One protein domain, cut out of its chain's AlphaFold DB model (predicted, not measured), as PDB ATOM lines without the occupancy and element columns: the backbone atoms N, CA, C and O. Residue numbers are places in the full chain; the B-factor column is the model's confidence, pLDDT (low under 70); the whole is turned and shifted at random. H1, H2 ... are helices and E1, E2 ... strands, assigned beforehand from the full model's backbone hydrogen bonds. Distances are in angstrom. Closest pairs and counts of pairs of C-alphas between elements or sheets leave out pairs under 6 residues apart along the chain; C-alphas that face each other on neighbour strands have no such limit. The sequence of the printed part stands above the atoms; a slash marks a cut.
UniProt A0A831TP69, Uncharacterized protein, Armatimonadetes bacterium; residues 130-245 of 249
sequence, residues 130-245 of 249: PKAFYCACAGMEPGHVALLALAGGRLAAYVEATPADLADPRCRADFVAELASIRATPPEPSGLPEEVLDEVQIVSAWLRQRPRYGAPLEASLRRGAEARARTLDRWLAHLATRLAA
ATOM      1  N   PRO A 130     -20.484  75.436 160.354       62.88
ATOM      2  CA  PRO A 130     -20.334  74.977 161.720       62.88
ATOM      3  C   PRO A 130     -21.528  74.059 162.029       62.88
ATOM      4  O   PRO A 130     -22.692  74.422 161.819       62.88
ATOM      5  N   LYS A 131     -21.233  72.826 162.432       71.50
ATOM      6  CA  LYS A 131     -22.219  71.811 162.805       71.50
ATOM      7  C   LYS A 131     -22.164  71.618 164.310       71.50
ATOM      8  O   LYS A 131     -21.083  71.668 164.898       71.50
ATOM      9  N   ALA A 132     -23.330  71.404 164.906       75.44
ATOM     10  CA  ALA A 132     -23.415  70.783 166.211       75.44
ATOM     11  C   ALA A 132     -23.892  69.348 166.048       75.44
ATOM     12  O   ALA A 132     -24.821  69.065 165.283       75.44
ATOM     13  N   PHE A 133     -23.247  68.474 166.796       76.69
ATOM     14  CA  PHE A 133     -23.670  67.109 167.009       76.69
ATOM     15  C   PHE A 133     -24.254  67.029 168.405       76.69
ATOM     16  O   PHE A 133     -23.588  67.374 169.373       76.69
ATOM     17  N   TYR A 134     -25.493  66.577 168.506       81.31
ATOM     18  CA  TYR A 134     -26.119  66.280 169.781       81.31
ATOM     19  C   TYR A 134     -26.161  64.772 169.942       81.31
ATOM     20  O   TYR A 134     -26.502  64.055 168.998       81.31
ATOM     21  N   CYS A 135     -25.819  64.280 171.119       80.12
ATOM     22  CA  CYS A 135     -26.014  62.887 171.473       80.12
ATOM     23  C   CYS A 135     -26.653  62.782 172.854       80.12
ATOM     24  O   CYS A 135     -26.602  63.700 173.665       80.12
ATOM     25  N   ALA A 136     -27.312  61.652 173.074       79.69
ATOM     26  CA  ALA A 136     -27.923  61.306 174.343       79.69
ATOM     27  C   ALA A 136     -27.359  59.954 174.770       79.69
ATOM     28  O   ALA A 136     -27.393  59.019 173.968       79.69
ATOM     29  N   CYS A 137     -26.849  59.847 175.988       76.50
ATOM     30  CA  CYS A 137     -26.327  58.605 176.558       76.50
ATOM     31  C   CYS A 137     -26.838  58.409 177.991       76.50
ATOM     32  O   CYS A 137     -27.594  59.232 178.504       76.50
ATOM     33  N   ALA A 138     -26.460  57.300 178.632       74.50
ATOM     34  CA  ALA A 138     -26.762  57.097 180.048       74.50
ATOM     35  C   ALA A 138     -26.147  58.234 180.884       74.50
ATOM     36  O   ALA A 138     -25.006  58.626 180.629       74.50
ATOM     37  N   GLY A 139     -26.929  58.776 181.818       72.88
ATOM     38  CA  GLY A 139     -26.480  59.790 182.769       72.88
ATOM     39  C   GLY A 139     -25.621  59.201 183.886       72.88
ATOM     40  O   GLY A 139     -25.452  57.981 183.977       72.88
ATOM     41  N   MET A 140     -25.080  60.077 184.731       70.88
ATOM     42  CA  MET A 140     -24.262  59.670 185.878       70.88
ATOM     43  C   MET A 140     -25.097  58.954 186.944       70.88
ATOM     44  O   MET A 140     -24.614  58.019 187.585       70.88
ATOM     45  N   GLU A 141     -26.356  59.364 187.104       76.12
ATOM     46  CA  GLU A 141     -27.289  58.749 188.041       76.12
ATOM     47  C   GLU A 141     -28.163  57.672 187.369       76.12
ATOM     48  O   GLU A 141     -28.552  57.794 186.199       76.12
ATOM     49  N   PRO A 142     -28.514  56.590 188.090       78.88
ATOM     50  CA  PRO A 142     -29.434  55.582 187.583       78.88
ATOM     51  C   PRO A 142     -30.770  56.204 187.161       78.88
ATOM     52  O   PRO A 142     -31.457  56.836 187.954       78.88
ATOM     53  N   GLY A 143     -31.158  55.985 185.905       82.06
ATOM     54  CA  GLY A 143     -32.401  56.529 185.352       82.06
ATOM     55  C   GLY A 143     -32.261  57.919 184.732       82.06
ATOM     56  O   GLY A 143     -33.229  58.394 184.144       82.06
ATOM     57  N   HIS A 144     -31.078  58.533 184.787       84.06
ATOM     58  CA  HIS A 144     -30.794  59.793 184.109       84.06
ATOM     59  C   HIS A 144     -30.268  59.568 182.691       84.06
ATOM     60  O   HIS A 144     -29.748  58.507 182.326       84.06
ATOM     61  N   VAL A 145     -30.397  60.612 181.882       83.12
ATOM     62  CA  VAL A 145     -29.909  60.707 180.513       83.12
ATOM     63  C   VAL A 145     -29.013  61.931 180.429       83.12
ATOM     64  O   VAL A 145     -29.434  63.038 180.754       83.12
ATOM     65  N   ALA A 146     -27.792  61.736 179.948       81.62
ATOM     66  CA  ALA A 146     -26.890  62.828 179.628       81.62
ATOM     67  C   ALA A 146     -27.115  63.273 178.180       81.62
ATOM     68  O   ALA A 146     -26.964  62.482 177.245       81.62
ATOM     69  N   LEU A 147     -27.463  64.543 177.995       85.38
ATOM     70  CA  LEU A 147     -27.536  65.224 176.710       85.38
ATOM     71  C   LEU A 147     -26.239  66.000 176.492       85.38
ATOM     72  O   LEU A 147     -25.907  66.922 177.232       85.38
ATOM     73  N   LEU A 148     -25.506  65.628 175.453       81.19
ATOM     74  CA  LEU A 148     -24.219  66.206 175.099       81.19
ATOM     75  C   LEU A 148     -24.371  66.960 173.786       81.19
ATOM     76  O   LEU A 148     -24.939  66.441 172.822       81.19
ATOM     77  N   ALA A 149     -23.812  68.160 173.721       81.50
ATOM     78  CA  ALA A 149     -23.701  68.912 172.486       81.50
ATOM     79  C   ALA A 149     -22.235  69.156 172.159       81.50
ATOM     80  O   ALA A 149     -21.519  69.807 172.913       81.50
ATOM     81  N   LEU A 150     -21.794  68.657 171.012       75.00
ATOM     82  CA  LEU A 150     -20.461  68.866 170.477       75.00
ATOM     83  C   LEU A 150     -20.529  69.886 169.352       75.00
ATOM     84  O   LEU A 150     -21.311  69.734 168.414       75.00
ATOM     85  N   ALA A 151     -19.696  70.913 169.418       75.69
ATOM     86  CA  ALA A 151     -19.669  71.974 168.427       75.69
ATOM     87  C   ALA A 151     -18.206  72.330 168.124       75.69
ATOM     88  O   ALA A 151     -17.420  72.572 169.036       75.69
ATOM     89  N   GLY A 152     -17.813  72.288 166.846       65.88
ATOM     90  CA  GLY A 152     -16.409  72.496 166.453       65.88
ATOM     91  C   GLY A 152     -15.429  71.475 167.056       65.88
ATOM     92  O   GLY A 152     -14.301  71.834 167.371       65.88
ATOM     93  N   GLY A 153     -15.869  70.230 167.276       64.19
ATOM     94  CA  GLY A 153     -15.036  69.157 167.841       64.19
ATOM     95  C   GLY A 153     -14.850  69.199 169.364       64.19
ATOM     96  O   GLY A 153     -14.147  68.358 169.909       64.19
ATOM     97  N   ARG A 154     -15.480  70.145 170.073       64.75
ATOM     98  CA  ARG A 154     -15.401  70.265 171.540       64.75
ATOM     99  C   ARG A 154     -16.771  70.057 172.168       64.75
ATOM    100  O   ARG A 154     -17.785  70.368 171.542       64.75
ATOM    101  N   LEU A 155     -16.801  69.578 173.410       71.69
ATOM    102  CA  LEU A 155     -18.022  69.558 174.209       71.69
ATOM    103  C   LEU A 155     -18.429  71.003 174.531       71.69
ATOM    104  O   LEU A 155     -17.679  71.734 175.171       71.69
ATOM    105  N   ALA A 156     -19.592  71.411 174.035       78.19
ATOM    106  CA  ALA A 156     -20.122  72.764 174.147       78.19
ATOM    107  C   ALA A 156     -21.229  72.883 175.202       78.19
ATOM    108  O   ALA A 156     -21.383  73.951 175.785       78.19
ATOM    109  N   ALA A 157     -21.981  71.808 175.451       81.25
ATOM    110  CA  ALA A 157     -22.921  71.732 176.564       81.25
ATOM    111  C   ALA A 157     -23.097  70.291 177.042       81.25
ATOM    112  O   ALA A 157     -22.947  69.339 176.267       81.25
ATOM    113  N   TYR A 158     -23.449  70.174 178.317       83.62
ATOM    114  CA  TYR A 158     -23.800  68.944 179.004       83.62
ATOM    115  C   TYR A 158     -25.009  69.231 179.883       83.62
ATOM    116  O   TYR A 158     -24.952  70.143 180.705       83.62
ATOM    117  N   VAL A 159     -26.072  68.453 179.714       85.88
ATOM    118  CA  VAL A 159     -27.290  68.580 180.511       85.88
ATOM    119  C   VAL A 159     -27.741  67.201 180.956       85.88
ATOM    120  O   VAL A 159     -27.788  66.276 180.144       85.88
ATOM    121  N   GLU A 160     -28.095  67.062 182.228       86.44
ATOM    122  CA  GLU A 160     -28.780  65.869 182.715       86.44
ATOM    123  C   GLU A 160     -30.287  66.078 182.729       86.44
ATOM    124  O   GLU A 160     -30.781  67.126 183.138       86.44
ATOM    125  N   ALA A 161     -31.007  65.055 182.290       88.25
ATOM    126  CA  ALA A 161     -32.457  65.015 182.332       88.25
ATOM    127  C   ALA A 161     -32.926  63.602 182.665       88.25
ATOM    128  O   ALA A 161     -32.298  62.610 182.285       88.25
ATOM    129  N   THR A 162     -34.078  63.490 183.309       89.19
ATOM    130  CA  THR A 162     -34.779  62.214 183.419       89.19
ATOM    131  C   THR A 162     -35.657  61.983 182.180       89.19
ATOM    132  O   THR A 162     -36.062  62.932 181.498       89.19
ATOM    133  N   PRO A 163     -36.025  60.728 181.866       86.38
ATOM    134  CA  PRO A 163     -37.014  60.441 180.831       86.38
ATOM    135  C   PRO A 163     -38.348  61.178 181.037       86.38
ATOM    136  O   PRO A 163     -39.007  61.507 180.052       86.38
ATOM    137  N   ALA A 164     -38.730  61.454 182.291       87.44
ATOM    138  CA  ALA A 164     -39.928  62.220 182.620       87.44
ATOM    139  C   ALA A 164     -39.784  63.698 182.222       87.44
ATOM    140  O   ALA A 164     -40.684  64.234 181.575       87.44
ATOM    141  N   ASP A 165     -38.630  64.315 182.492       90.00
ATOM    142  CA  ASP A 165     -38.365  65.710 182.110       90.00
ATOM    143  C   ASP A 165     -38.374  65.893 180.585       90.00
ATOM    144  O   ASP A 165     -38.841  66.905 180.069       90.00
ATOM    145  N   LEU A 166     -37.892  64.894 179.835       87.62
ATOM    146  CA  LEU A 166     -37.934  64.913 178.369       87.62
ATOM    147  C   LEU A 166     -39.340  64.661 177.805       87.62
ATOM    148  O   LEU A 166     -39.643  65.075 176.679       87.62
ATOM    149  N   ALA A 167     -40.195  63.961 178.552       87.56
ATOM    150  CA  ALA A 167     -41.580  63.717 178.168       87.56
ATOM    151  C   ALA A 167     -42.451  64.966 178.372       87.56
ATOM    152  O   ALA A 167     -43.284  65.256 177.507       87.56
ATOM    153  N   ASP A 168     -42.224  65.728 179.451       91.00
ATOM    154  CA  ASP A 168     -42.926  66.985 179.724       91.00
ATOM    155  C   ASP A 168     -42.491  68.091 178.737       91.00
ATOM    156  O   ASP A 168     -41.326  68.496 178.724       91.00
ATOM    157  N   PRO A 169     -43.403  68.631 177.903       89.62
ATOM    158  CA  PRO A 169     -43.083  69.714 176.977       89.62
ATOM    159  C   PRO A 169     -42.522  70.979 177.639       89.62
ATOM    160  O   PRO A 169     -41.766  71.696 176.987       89.62
ATOM    161  N   ARG A 170     -42.899  71.281 178.890       89.19
ATOM    162  CA  ARG A 170     -42.424  72.476 179.605       89.19
ATOM    163  C   ARG A 170     -40.966  72.315 180.011       89.19
ATOM    164  O   ARG A 170     -40.150  73.132 179.608       89.19
ATOM    165  N   CYS A 171     -40.637  71.228 180.706       89.38
ATOM    166  CA  CYS A 171     -39.260  70.914 181.093       89.38
ATOM    167  C   CYS A 171     -38.364  70.722 179.862       89.38
ATOM    168  O   CYS A 171     -37.258  71.255 179.794       89.38
ATOM    169  N   ARG A 172     -38.870  70.043 178.821       91.50
ATOM    170  CA  ARG A 172     -38.145  69.887 177.556       91.50
ATOM    171  C   ARG A 172     -37.810  71.224 176.895       91.50
ATOM    172  O   ARG A 172     -36.748  71.330 176.284       91.50
ATOM    173  N   ALA A 173     -38.680  72.231 176.998       88.31
ATOM    174  CA  ALA A 173     -38.437  73.541 176.399       88.31
ATOM    175  C   ALA A 173     -37.181  74.222 176.968       88.31
ATOM    176  O   ALA A 173     -36.447  74.845 176.199       88.31
ATOM    177  N   ASP A 174     -36.892  74.039 178.258       88.62
ATOM    178  CA  ASP A 174     -35.702  74.602 178.905       88.62
ATOM    179  C   ASP A 174     -34.420  73.967 178.349       88.62
ATOM    180  O   ASP A 174     -33.514  74.673 177.896       88.62
ATOM    181  N   PHE A 175     -34.385  72.634 178.234       88.50
ATOM    182  CA  PHE A 175     -33.259  71.925 177.612       88.50
ATOM    183  C   PHE A 175     -33.083  72.294 176.139       88.50
ATOM    184  O   PHE A 175     -31.965  72.441 175.646       88.50
ATOM    185  N   VAL A 176     -34.191  72.456 175.408       88.31
ATOM    186  CA  VAL A 176     -34.158  72.905 174.013       88.31
ATOM    187  C   VAL A 176     -33.568  74.306 173.921       88.31
ATOM    188  O   VAL A 176     -32.750  74.539 173.032       88.31
ATOM    189  N   ALA A 177     -33.959  75.229 174.801       86.50
ATOM    190  CA  ALA A 177     -33.438  76.589 174.814       86.50
ATOM    191  C   ALA A 177     -31.929  76.602 175.088       86.50
ATOM    192  O   ALA A 177     -31.182  77.244 174.345       86.50
ATOM    193  N   GLU A 178     -31.475  75.832 176.077       84.94
ATOM    194  CA  GLU A 178     -30.060  75.697 176.419       84.94
ATOM    195  C   GLU A 178     -29.253  75.121 175.245       84.94
ATOM    196  O   GLU A 178     -28.341  75.776 174.730       84.94
ATOM    197  N   LEU A 179     -29.649  73.957 174.723       84.12
ATOM    198  CA  LEU A 179     -28.952  73.281 173.624       84.12
ATOM    199  C   LEU A 179     -29.011  74.081 172.311       84.12
ATOM    200  O   LEU A 179     -28.044  74.112 171.548       84.12
ATOM    201  N   ALA A 180     -30.123  74.768 172.033       84.25
ATOM    202  CA  ALA A 180     -30.273  75.593 170.837       84.25
ATOM    203  C   ALA A 180     -29.521  76.923 170.926       84.25
ATOM    204  O   ALA A 180     -29.323  77.554 169.883       84.25
ATOM    205  N   SER A 181     -29.111  77.368 172.117       81.00
ATOM    206  CA  SER A 181     -28.327  78.595 172.299       81.00
ATOM    207  C   SER A 181     -26.861  78.429 171.882       81.00
ATOM    208  O   SER A 181     -26.201  79.419 171.552       81.00
ATOM    209  N   ILE A 182     -26.383  77.181 171.793       75.06
ATOM    210  CA  ILE A 182     -24.989  76.845 171.508       75.06
ATOM    211  C   ILE A 182     -24.516  77.495 170.210       75.06
ATOM    212  O   ILE A 182     -25.153  77.443 169.143       75.06
ATOM    213  N   ARG A 183     -23.342  78.108 170.307       67.31
ATOM    214  CA  ARG A 183     -22.601  78.669 169.185       67.31
ATOM    215  C   ARG A 183     -21.277  77.927 169.087       67.31
ATOM    216  O   ARG A 183     -20.648  77.655 170.099       67.31
ATOM    217  N   ALA A 184     -20.855  77.632 167.865       63.00
ATOM    218  CA  ALA A 184     -19.457  77.337 167.596       63.00
ATOM    219  C   ALA A 184     -18.906  78.470 166.753       63.00
ATOM    220  O   ALA A 184     -19.512  78.844 165.742       63.00
ATOM    221  N   THR A 185     -17.744  78.973 167.142       55.00
ATOM    222  CA  THR A 185     -16.888  79.679 166.201       55.00
ATOM    223  C   THR A 185     -16.440  78.643 165.169       55.00
ATOM    224  O   THR A 185     -15.941  77.587 165.569       55.00
ATOM    225  N   PRO A 186     -16.686  78.853 163.864       51.00
ATOM    226  CA  PRO A 186     -16.165  77.937 162.861       51.00
ATOM    227  C   PRO A 186     -14.636  77.891 163.000       51.00
ATOM    228  O   PRO A 186     -14.036  78.954 163.178       51.00
ATOM    229  N   PRO A 187     -13.997  76.707 162.940       50.06
ATOM    230  CA  PRO A 187     -12.550  76.667 162.790       50.06
ATOM    231  C   PRO A 187     -12.186  77.460 161.531       50.06
ATOM    232  O   PRO A 187     -12.906  77.391 160.525       50.06
ATOM    233  N   GLU A 188     -11.117  78.257 161.591       44.06
ATOM    234  CA  GLU A 188     -10.654  78.948 160.394       44.06
ATOM    235  C   GLU A 188     -10.346  77.906 159.306       44.06
ATOM    236  O   GLU A 188      -9.768  76.859 159.598       44.06
ATOM    237  N   PRO A 189     -10.759  78.141 158.047       42.62
ATOM    238  CA  PRO A 189     -10.600  77.163 156.972       42.62
ATOM    239  C   PRO A 189      -9.132  76.881 156.608       42.62
ATOM    240  O   PRO A 189      -8.874  75.993 155.798       42.62
ATOM    241  N   SER A 190      -8.173  77.615 157.178       41.31
ATOM    242  CA  SER A 190      -6.747  77.331 157.061       41.31
ATOM    243  C   SER A 190      -6.327  76.296 158.104       41.31
ATOM    244  O   SER A 190      -6.092  76.629 159.263       41.31
ATOM    245  N   GLY A 191      -6.191  75.044 157.666       42.09
ATOM    246  CA  GLY A 191      -5.510  74.009 158.439       42.09
ATOM    247  C   GLY A 191      -6.402  73.263 159.423       42.09
ATOM    248  O   GLY A 191      -6.053  73.154 160.593       42.09
ATOM    249  N   LEU A 192      -7.519  72.702 158.952       44.31
ATOM    250  CA  LEU A 192      -8.019  71.486 159.591       44.31
ATOM    251  C   LEU A 192      -7.090  70.346 159.154       44.31
ATOM    252  O   LEU A 192      -7.056  70.058 157.956       44.31
ATOM    253  N   PRO A 193      -6.314  69.747 160.072       53.72
ATOM    254  CA  PRO A 193      -5.499  68.583 159.753       53.72
ATOM    255  C   PRO A 193      -6.403  67.454 159.244       53.72
ATOM    256  O   PRO A 193      -7.549  67.329 159.693       53.72
ATOM    257  N   GLU A 194      -5.914  66.659 158.295       50.19
ATOM    258  CA  GLU A 194      -6.650  65.522 157.720       50.19
ATOM    259  C   GLU A 194      -7.157  64.580 158.824       50.19
ATOM    260  O   GLU A 194      -8.301  64.126 158.786       50.19
ATOM    261  N   GLU A 195      -6.377  64.443 159.899       46.97
ATOM    262  CA  GLU A 195      -6.702  63.637 161.071       46.97
ATOM    263  C   GLU A 195      -7.979  64.112 161.783       46.97
ATOM    264  O   GLU A 195      -8.792  63.299 162.216       46.97
ATOM    265  N   VAL A 196      -8.216  65.426 161.863       50.72
ATOM    266  CA  VAL A 196      -9.414  65.985 162.516       50.72
ATOM    267  C   VAL A 196     -10.660  65.738 161.669       50.72
ATOM    268  O   VAL A 196     -11.753  65.514 162.201       50.72
ATOM    269  N   LEU A 197     -10.523  65.773 160.340       54.72
ATOM    270  CA  LEU A 197     -11.627  65.447 159.444       54.72
ATOM    271  C   LEU A 197     -11.990  63.966 159.578       54.72
ATOM    272  O   LEU A 197     -13.175  63.645 159.712       54.72
ATOM    273  N   ASP A 198     -10.985  63.097 159.620       51.66
ATOM    274  CA  ASP A 198     -11.154  61.659 159.799       51.66
ATOM    275  C   ASP A 198     -11.759  61.314 161.157       51.66
ATOM    276  O   ASP A 198     -12.724  60.556 161.207       51.66
ATOM    277  N   GLU A 199     -11.308  61.925 162.253       51.28
ATOM    278  CA  GLU A 199     -11.901  61.734 163.583       51.28
ATOM    279  C   GLU A 199     -13.386  62.110 163.605       51.28
ATOM    280  O   GLU A 199     -14.231  61.334 164.064       51.28
ATOM    281  N   VAL A 200     -13.741  63.274 163.046       54.66
ATOM    282  CA  VAL A 200     -15.142  63.702 162.939       54.66
ATOM    283  C   VAL A 200     -15.942  62.725 162.076       54.66
ATOM    284  O   VAL A 200     -17.085  62.407 162.425       54.66
ATOM    285  N   GLN A 201     -15.379  62.216 160.975       57.62
ATOM    286  CA  GLN A 201     -16.037  61.220 160.123       57.62
ATOM    287  C   GLN A 201     -16.200  59.871 160.833       57.62
ATOM    288  O   GLN A 201     -17.287  59.297 160.758       57.62
ATOM    289  N   ILE A 202     -15.183  59.388 161.551       59.34
ATOM    290  CA  ILE A 202     -15.183  58.129 162.307       59.34
ATOM    291  C   ILE A 202     -16.229  58.192 163.416       59.34
ATOM    292  O   ILE A 202     -17.092  57.316 163.486       59.34
ATOM    293  N   VAL A 203     -16.228  59.254 164.226       56.59
ATOM    294  CA  VAL A 203     -17.218  59.445 165.296       56.59
ATOM    295  C   VAL A 203     -18.622  59.570 164.701       56.59
ATOM    296  O   VAL A 203     -19.548  58.894 165.154       56.59
ATOM    297  N   SER A 204     -18.793  60.344 163.624       54.28
ATOM    298  CA  SER A 204     -20.090  60.489 162.943       54.28
ATOM    299  C   SER A 204     -20.581  59.181 162.312       54.28
ATOM    300  O   SER A 204     -21.782  58.904 162.292       54.28
ATOM    301  N   ALA A 205     -19.688  58.372 161.743       60.44
ATOM    302  CA  ALA A 205     -20.014  57.073 161.163       60.44
ATOM    303  C   ALA A 205     -20.361  56.053 162.256       60.44
ATOM    304  O   ALA A 205     -21.387  55.380 162.151       60.44
ATOM    305  N   TRP A 206     -19.571  56.000 163.328       62.00
ATOM    306  CA  TRP A 206     -19.797  55.123 164.476       62.00
ATOM    307  C   TRP A 206     -21.138  55.419 165.157       62.00
ATOM    308  O   TRP A 206     -21.944  54.508 165.358       62.00
ATOM    309  N   LEU A 207     -21.430  56.700 165.410       57.19
ATOM    310  CA  LEU A 207     -22.700  57.139 165.991       57.19
ATOM    311  C   LEU A 207     -23.897  56.752 165.106       57.19
ATOM    312  O   LEU A 207     -24.921  56.301 165.617       57.19
ATOM    313  N   ARG A 208     -23.770  56.864 163.775       60.34
ATOM    314  CA  ARG A 208     -24.821  56.450 162.825       60.34
ATOM    315  C   ARG A 208     -25.058  54.938 162.813       60.34
ATOM    316  O   ARG A 208     -26.188  54.511 162.596       60.34
ATOM    317  N   GLN A 209     -24.019  54.136 163.038       57.62
ATOM    318  CA  GLN A 209     -24.095  52.671 163.002       57.62
ATOM    319  C   GLN A 209     -24.539  52.045 164.331       57.62
ATOM    320  O   GLN A 209     -24.960  50.888 164.349       57.62
ATOM    321  N   ARG A 210     -24.469  52.782 165.447       56.28
ATOM    322  CA  ARG A 210     -24.816  52.276 166.785       56.28
ATOM    323  C   ARG A 210     -25.885  53.125 167.488       56.28
ATOM    324  O   ARG A 210     -25.640  53.632 168.582       56.28
ATOM    325  N   PRO A 211     -27.121  53.181 166.951       50.38
ATOM    326  CA  PRO A 211     -28.222  53.955 167.537       50.38
ATOM    327  C   PRO A 211     -28.637  53.494 168.948       50.38
ATOM    328  O   PRO A 211     -29.396  54.188 169.618       50.38
ATOM    329  N   ARG A 212     -28.157  52.323 169.403       46.19
ATOM    330  CA  ARG A 212     -28.380  51.785 170.758       46.19
ATOM    331  C   ARG A 212     -27.597  52.518 171.856       46.19
ATOM    332  O   ARG A 212     -28.010  52.445 173.005       46.19
ATOM    333  N   TYR A 213     -26.495  53.194 171.522       47.72
ATOM    334  CA  TYR A 213     -25.615  53.864 172.498       47.72
ATOM    335  C   TYR A 213     -25.664  55.392 172.412       47.72
ATOM    336  O   TYR A 213     -25.062  56.085 173.226       47.72
ATOM    337  N   GLY A 214     -26.427  55.911 171.454       54.06
ATOM    338  CA  GLY A 214     -26.861  57.290 171.429       54.06
ATOM    339  C   GLY A 214     -27.726  57.558 170.215       54.06
ATOM    340  O   GLY A 214     -27.614  56.886 169.193       54.06
ATOM    341  N   ALA A 215     -28.631  58.522 170.333       62.94
ATOM    342  CA  ALA A 215     -29.430  58.996 169.215       62.94
ATOM    343  C   ALA A 215     -28.757  60.234 168.610       62.94
ATOM    344  O   ALA A 215     -29.150  61.336 168.968       62.94
ATOM    345  N   PRO A 216     -27.738  60.113 167.745       67.62
ATOM    346  CA  PRO A 216     -27.065  61.293 167.226       67.62
ATOM    347  C   PRO A 216     -28.028  62.157 166.407       67.62
ATOM    348  O   PRO A 216     -28.742  61.663 165.532       67.62
ATOM    349  N   LEU A 217     -28.014  63.459 166.669       70.81
ATOM    350  CA  LEU A 217     -28.647  64.475 165.843       70.81
ATOM    351  C   LEU A 217     -27.566  65.422 165.325       70.81
ATOM    352  O   LEU A 217     -26.913  66.119 166.093       70.81
ATOM    353  N   GLU A 218     -27.410  65.484 164.008       70.19
ATOM    354  CA  GLU A 218     -26.570  66.485 163.356       70.19
ATOM    355  C   GLU A 218     -27.435  67.696 162.978       70.19
ATOM    356  O   GLU A 218     -28.420  67.561 162.246       70.19
ATOM    357  N   ALA A 219     -27.077  68.889 163.458       67.56
ATOM    358  CA  ALA A 219     -27.761  70.126 163.093       67.56
ATOM    359  C   ALA A 219     -26.776  71.211 162.644       67.56
ATOM    360  O   ALA A 219     -25.734  71.451 163.254       67.56
ATOM    361  N   SER A 220     -27.143  71.929 161.582       66.00
ATOM    362  CA  SER A 220     -26.370  73.082 161.115       66.00
ATOM    363  C   SER A 220     -26.533  74.270 162.066       66.00
ATOM    364  O   SER A 220     -27.656  74.686 162.352       66.00
ATOM    365  N   LEU A 221     -25.415  74.870 162.485       62.97
ATOM    366  CA  LEU A 221     -25.388  76.069 163.329       62.97
ATOM    367  C   LEU A 221     -25.696  77.362 162.549       62.97
ATOM    368  O   LEU A 221     -25.891  78.400 163.168       62.97
ATOM    369  N   ARG A 222     -25.792  77.311 161.208       58.84
ATOM    370  CA  ARG A 222     -26.280  78.438 160.381       58.84
ATOM    371  C   ARG A 222     -27.791  78.629 160.463       58.84
ATOM    372  O   ARG A 222     -28.286  79.715 160.179       58.84
ATOM    373  N   ARG A 223     -28.539  77.570 160.784       61.88
ATOM    374  CA  ARG A 223     -29.977  77.706 161.019       61.88
ATOM    375  C   ARG A 223     -30.146  78.552 162.280       61.88
ATOM    376  O   ARG A 223     -29.524  78.244 163.293       61.88
ATOM    377  N   GLY A 224     -30.959  79.607 162.204       66.31
ATOM    378  CA  GLY A 224     -31.254  80.460 163.359       66.31
ATOM    379  C   GLY A 224     -31.698  79.630 164.567       66.31
ATOM    380  O   GLY A 224     -32.222  78.522 164.399       66.31
ATOM    381  N   ALA A 225     -31.476  80.152 165.776       74.94
ATOM    382  CA  ALA A 225     -31.703  79.424 167.028       74.94
ATOM    383  C   ALA A 225     -33.086  78.749 167.083       74.94
ATOM    384  O   ALA A 225     -33.177  77.578 167.437       74.94
ATOM    385  N   GLU A 226     -34.133  79.413 166.588       78.88
ATOM    386  CA  GLU A 226     -35.495  78.867 166.511       78.88
ATOM    387  C   GLU A 226     -35.626  77.603 165.644       78.88
ATOM    388  O   GLU A 226     -36.335  76.658 165.988       78.88
ATOM    389  N   ALA A 227     -34.950  77.555 164.494       78.81
ATOM    390  CA  ALA A 227     -34.996  76.393 163.611       78.81
ATOM    391  C   ALA A 227     -34.241  75.195 164.212       78.81
ATOM    392  O   ALA A 227     -34.632  74.042 163.993       78.81
ATOM    393  N   ARG A 228     -33.184  75.463 164.991       82.31
ATOM    394  CA  ARG A 228     -32.495  74.440 165.789       82.31
ATOM    395  C   ARG A 228     -33.382  73.957 166.928       82.31
ATOM    396  O   ARG A 228     -33.561  72.751 167.048       82.31
ATOM    397  N   ALA A 229     -34.020  74.875 167.653       85.38
ATOM    398  CA  ALA A 229     -34.934  74.565 168.747       85.38
ATOM    399  C   ALA A 229     -36.053  73.608 168.306       85.38
ATOM    400  O   ALA A 229     -36.222  72.546 168.891       85.38
ATOM    401  N   ARG A 230     -36.722  73.889 167.177       84.94
ATOM    402  CA  ARG A 230     -37.745  72.984 166.609       84.94
ATOM    403  C   ARG A 230     -37.216  71.591 166.255       84.94
ATOM    404  O   ARG A 230     -37.964  70.617 166.255       84.94
ATOM    405  N   THR A 231     -35.946  71.487 165.866       85.25
ATOM    406  CA  THR A 231     -35.332  70.196 165.518       85.25
ATOM    407  C   THR A 231     -34.961  69.415 166.778       85.25
ATOM    408  O   THR A 231     -35.230  68.217 166.837       85.25
ATOM    409  N   LEU A 232     -34.406  70.102 167.778       86.00
ATOM    410  CA  LEU A 232     -34.065  69.547 169.086       86.00
ATOM    411  C   LEU A 232     -35.303  69.075 169.845       86.00
ATOM    412  O   LEU A 232     -35.296  67.959 170.347       86.00
ATOM    413  N   ASP A 233     -36.384  69.857 169.848       88.50
ATOM    414  CA  ASP A 233     -37.639  69.494 170.516       88.50
ATOM    415  C   ASP A 233     -38.202  68.166 169.986       88.50
ATOM    416  O   ASP A 233     -38.455  67.235 170.752       88.50
ATOM    417  N   ARG A 234     -38.284  68.015 168.656       86.38
ATOM    418  CA  ARG A 234     -38.707  66.751 168.029       86.38
ATOM    419  C   ARG A 234     -37.781  65.588 168.366       86.38
ATOM    420  O   ARG A 234     -38.249  64.469 168.567       86.38
ATOM    421  N   TRP A 235     -36.474  65.834 168.388       86.44
ATOM    422  CA  TRP A 235     -35.487  64.806 168.699       86.44
ATOM    423  C   TRP A 235     -35.592  64.340 170.157       86.44
ATOM    424  O   TRP A 235     -35.656  63.134 170.392       86.44
ATOM    425  N   LEU A 236     -35.698  65.266 171.112       87.00
ATOM    426  CA  LEU A 236     -35.865  64.971 172.536       87.00
ATOM    427  C   LEU A 236     -37.207  64.285 172.829       87.00
ATOM    428  O   LEU A 236     -37.233  63.302 173.565       87.00
ATOM    429  N   ALA A 237     -38.302  64.703 172.187       85.44
ATOM    430  CA  ALA A 237     -39.592  64.016 172.294       85.44
ATOM    431  C   ALA A 237     -39.517  62.559 171.788       85.44
ATOM    432  O   ALA A 237     -40.052  61.627 172.396       85.44
ATOM    433  N   HIS A 238     -38.801  62.330 170.682       84.75
ATOM    434  CA  HIS A 238     -38.559  60.982 170.169       84.75
ATOM    435  C   HIS A 238     -37.595  60.168 171.054       84.75
ATOM    436  O   HIS A 238     -37.651  58.938 171.090       84.75
ATOM    437  N   LEU A 239     -36.692  60.831 171.775       82.50
ATOM    438  CA  LEU A 239     -35.834  60.184 172.758       82.50
ATOM    439  C   LEU A 239     -36.647  59.701 173.966       82.50
ATOM    440  O   LEU A 239     -36.526  58.539 174.346       82.50
ATOM    441  N   ALA A 240     -37.518  60.559 174.504       83.81
ATOM    442  CA  ALA A 240     -38.378  60.252 175.646       83.81
ATOM    443  C   ALA A 240     -39.237  59.005 175.393       83.81
ATOM    444  O   ALA A 240     -39.272  58.090 176.211       83.81
ATOM    445  N   THR A 241     -39.856  58.913 174.211       82.00
ATOM    446  CA  THR A 241     -40.677  57.747 173.834       82.00
ATOM    447  C   THR A 241     -39.868  56.454 173.731       82.00
ATOM    448  O   THR A 241     -40.348  55.401 174.143       82.00
ATOM    449  N   ARG A 242     -38.627  56.509 173.233       78.69
ATOM    450  CA  ARG A 242     -37.747  55.329 173.163       78.69
ATOM    451  C   ARG A 242     -37.231  54.881 174.522       78.69
ATOM    452  O   ARG A 242     -37.087  53.684 174.735       78.69
ATOM    453  N   LEU A 243     -36.952  55.820 175.419       75.94
ATOM    454  CA  LEU A 243     -36.504  55.517 176.778       75.94
ATOM    455  C   LEU A 243     -37.639  54.982 177.659       75.94
ATOM    456  O   LEU A 243     -37.380  54.191 178.559       75.94
ATOM    457  N   ALA A 244     -38.883  55.383 177.378       69.50
ATOM    458  CA  ALA A 244     -40.078  54.882 178.052       69.50
ATOM    459  C   ALA A 244     -40.541  53.501 177.547       69.50
ATOM    460  O   ALA A 244     -41.341  52.844 178.213       69.50
ATOM    461  N   ALA A 245     -40.073  53.049 176.377       65.50
ATOM    462  CA  ALA A 245     -40.417  51.729 175.863       65.50
ATOM    463  C   ALA A 245     -39.826  50.635 176.777       65.50
ATOM    464  O   ALA A 245     -38.643  50.709 177.127       65.50
TER     465      ALA A 245
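Overview. This is residues 130 to 245 of the 249 residues of an uncharacterized protein of Armatimonadetes bacterium (UniProt A0A831TP69). One twisted sheet of four strands has two helices, H2 and H4, packed over one face and crossing each other. Short H1 sits by H4, H3 only grazes the sheet, and residues 188 to 195 stick out. The printed part has 116 residues, with four named helices and four named strands that follow along the chain as E1 E2 E3 H1 H2 H3 E4 H4; the sheet, in the order E3 E2 E1 E4, is antiparallel. The class is mixed, and the whole is compact, with a radius of gyration of the C-alphas of 14.4 A and spans of 44 by 29 by 20 A.

Along the chain. E1, residues 131 to 138, begins at C-alpha 131 (-22.219, 71.811, 162.805) and is 23.1 A long. E2 is residues 145 to 151, 19.4 A, and E3 residues 154 to 161, 20.9 A. H1 is residues 163 to 167, H2 residues 169 to 181, 17.8 A, and H3 residues 194 to 209, 22.3 A. E4 is residues 217 to 220; H4, residues 225 to 244, is 28.2 A long and ends at C-alpha 244 (-40.078, 54.882, 178.052).

Arrangement. E1, E2 and E3 form a meander, each strand the antiparallel neighbour of the one before. N 135 and O 148 of E1 and E2 are 2.9 A apart, N 147 and O 159 of E2 and E3 2.8 A, and N 134 and O 217 of E1 and E4 2.8 A. With H2 and H4 on the same face, the sheet makes two layers, helices on one face of a sheet. H2 lies over E2 at a height of 9.6 A over the sheet; H4 lies over E1 and E4 at 8.6 A. H2 and H4 touch at a steep tilt of 49 degrees, opposite ways, closest at the C-alphas of Ala 180 and Ala 229, 5.2 A. H1 touches H4, closest at the C-alphas of Ala 167 and Ala 240, 5.3 A. H3 grazes the sheet with residues 204 to 208 and is apart from H4. Every O i to N i+4 pair is within hydrogen-bond range in H1 and H3, 7 of 9 in H2 and 15 of 16 in H4.

Size, cuts and confidence. The two C-alphas farthest apart, of Ser 190 and Ala 245, are 46.3 A apart. The printed part has no cut; the link from H2 to H3 is long, with 12 residues. The mean pLDDT of the printed part is 72.1, and residues 183 to 216 are among those under 70.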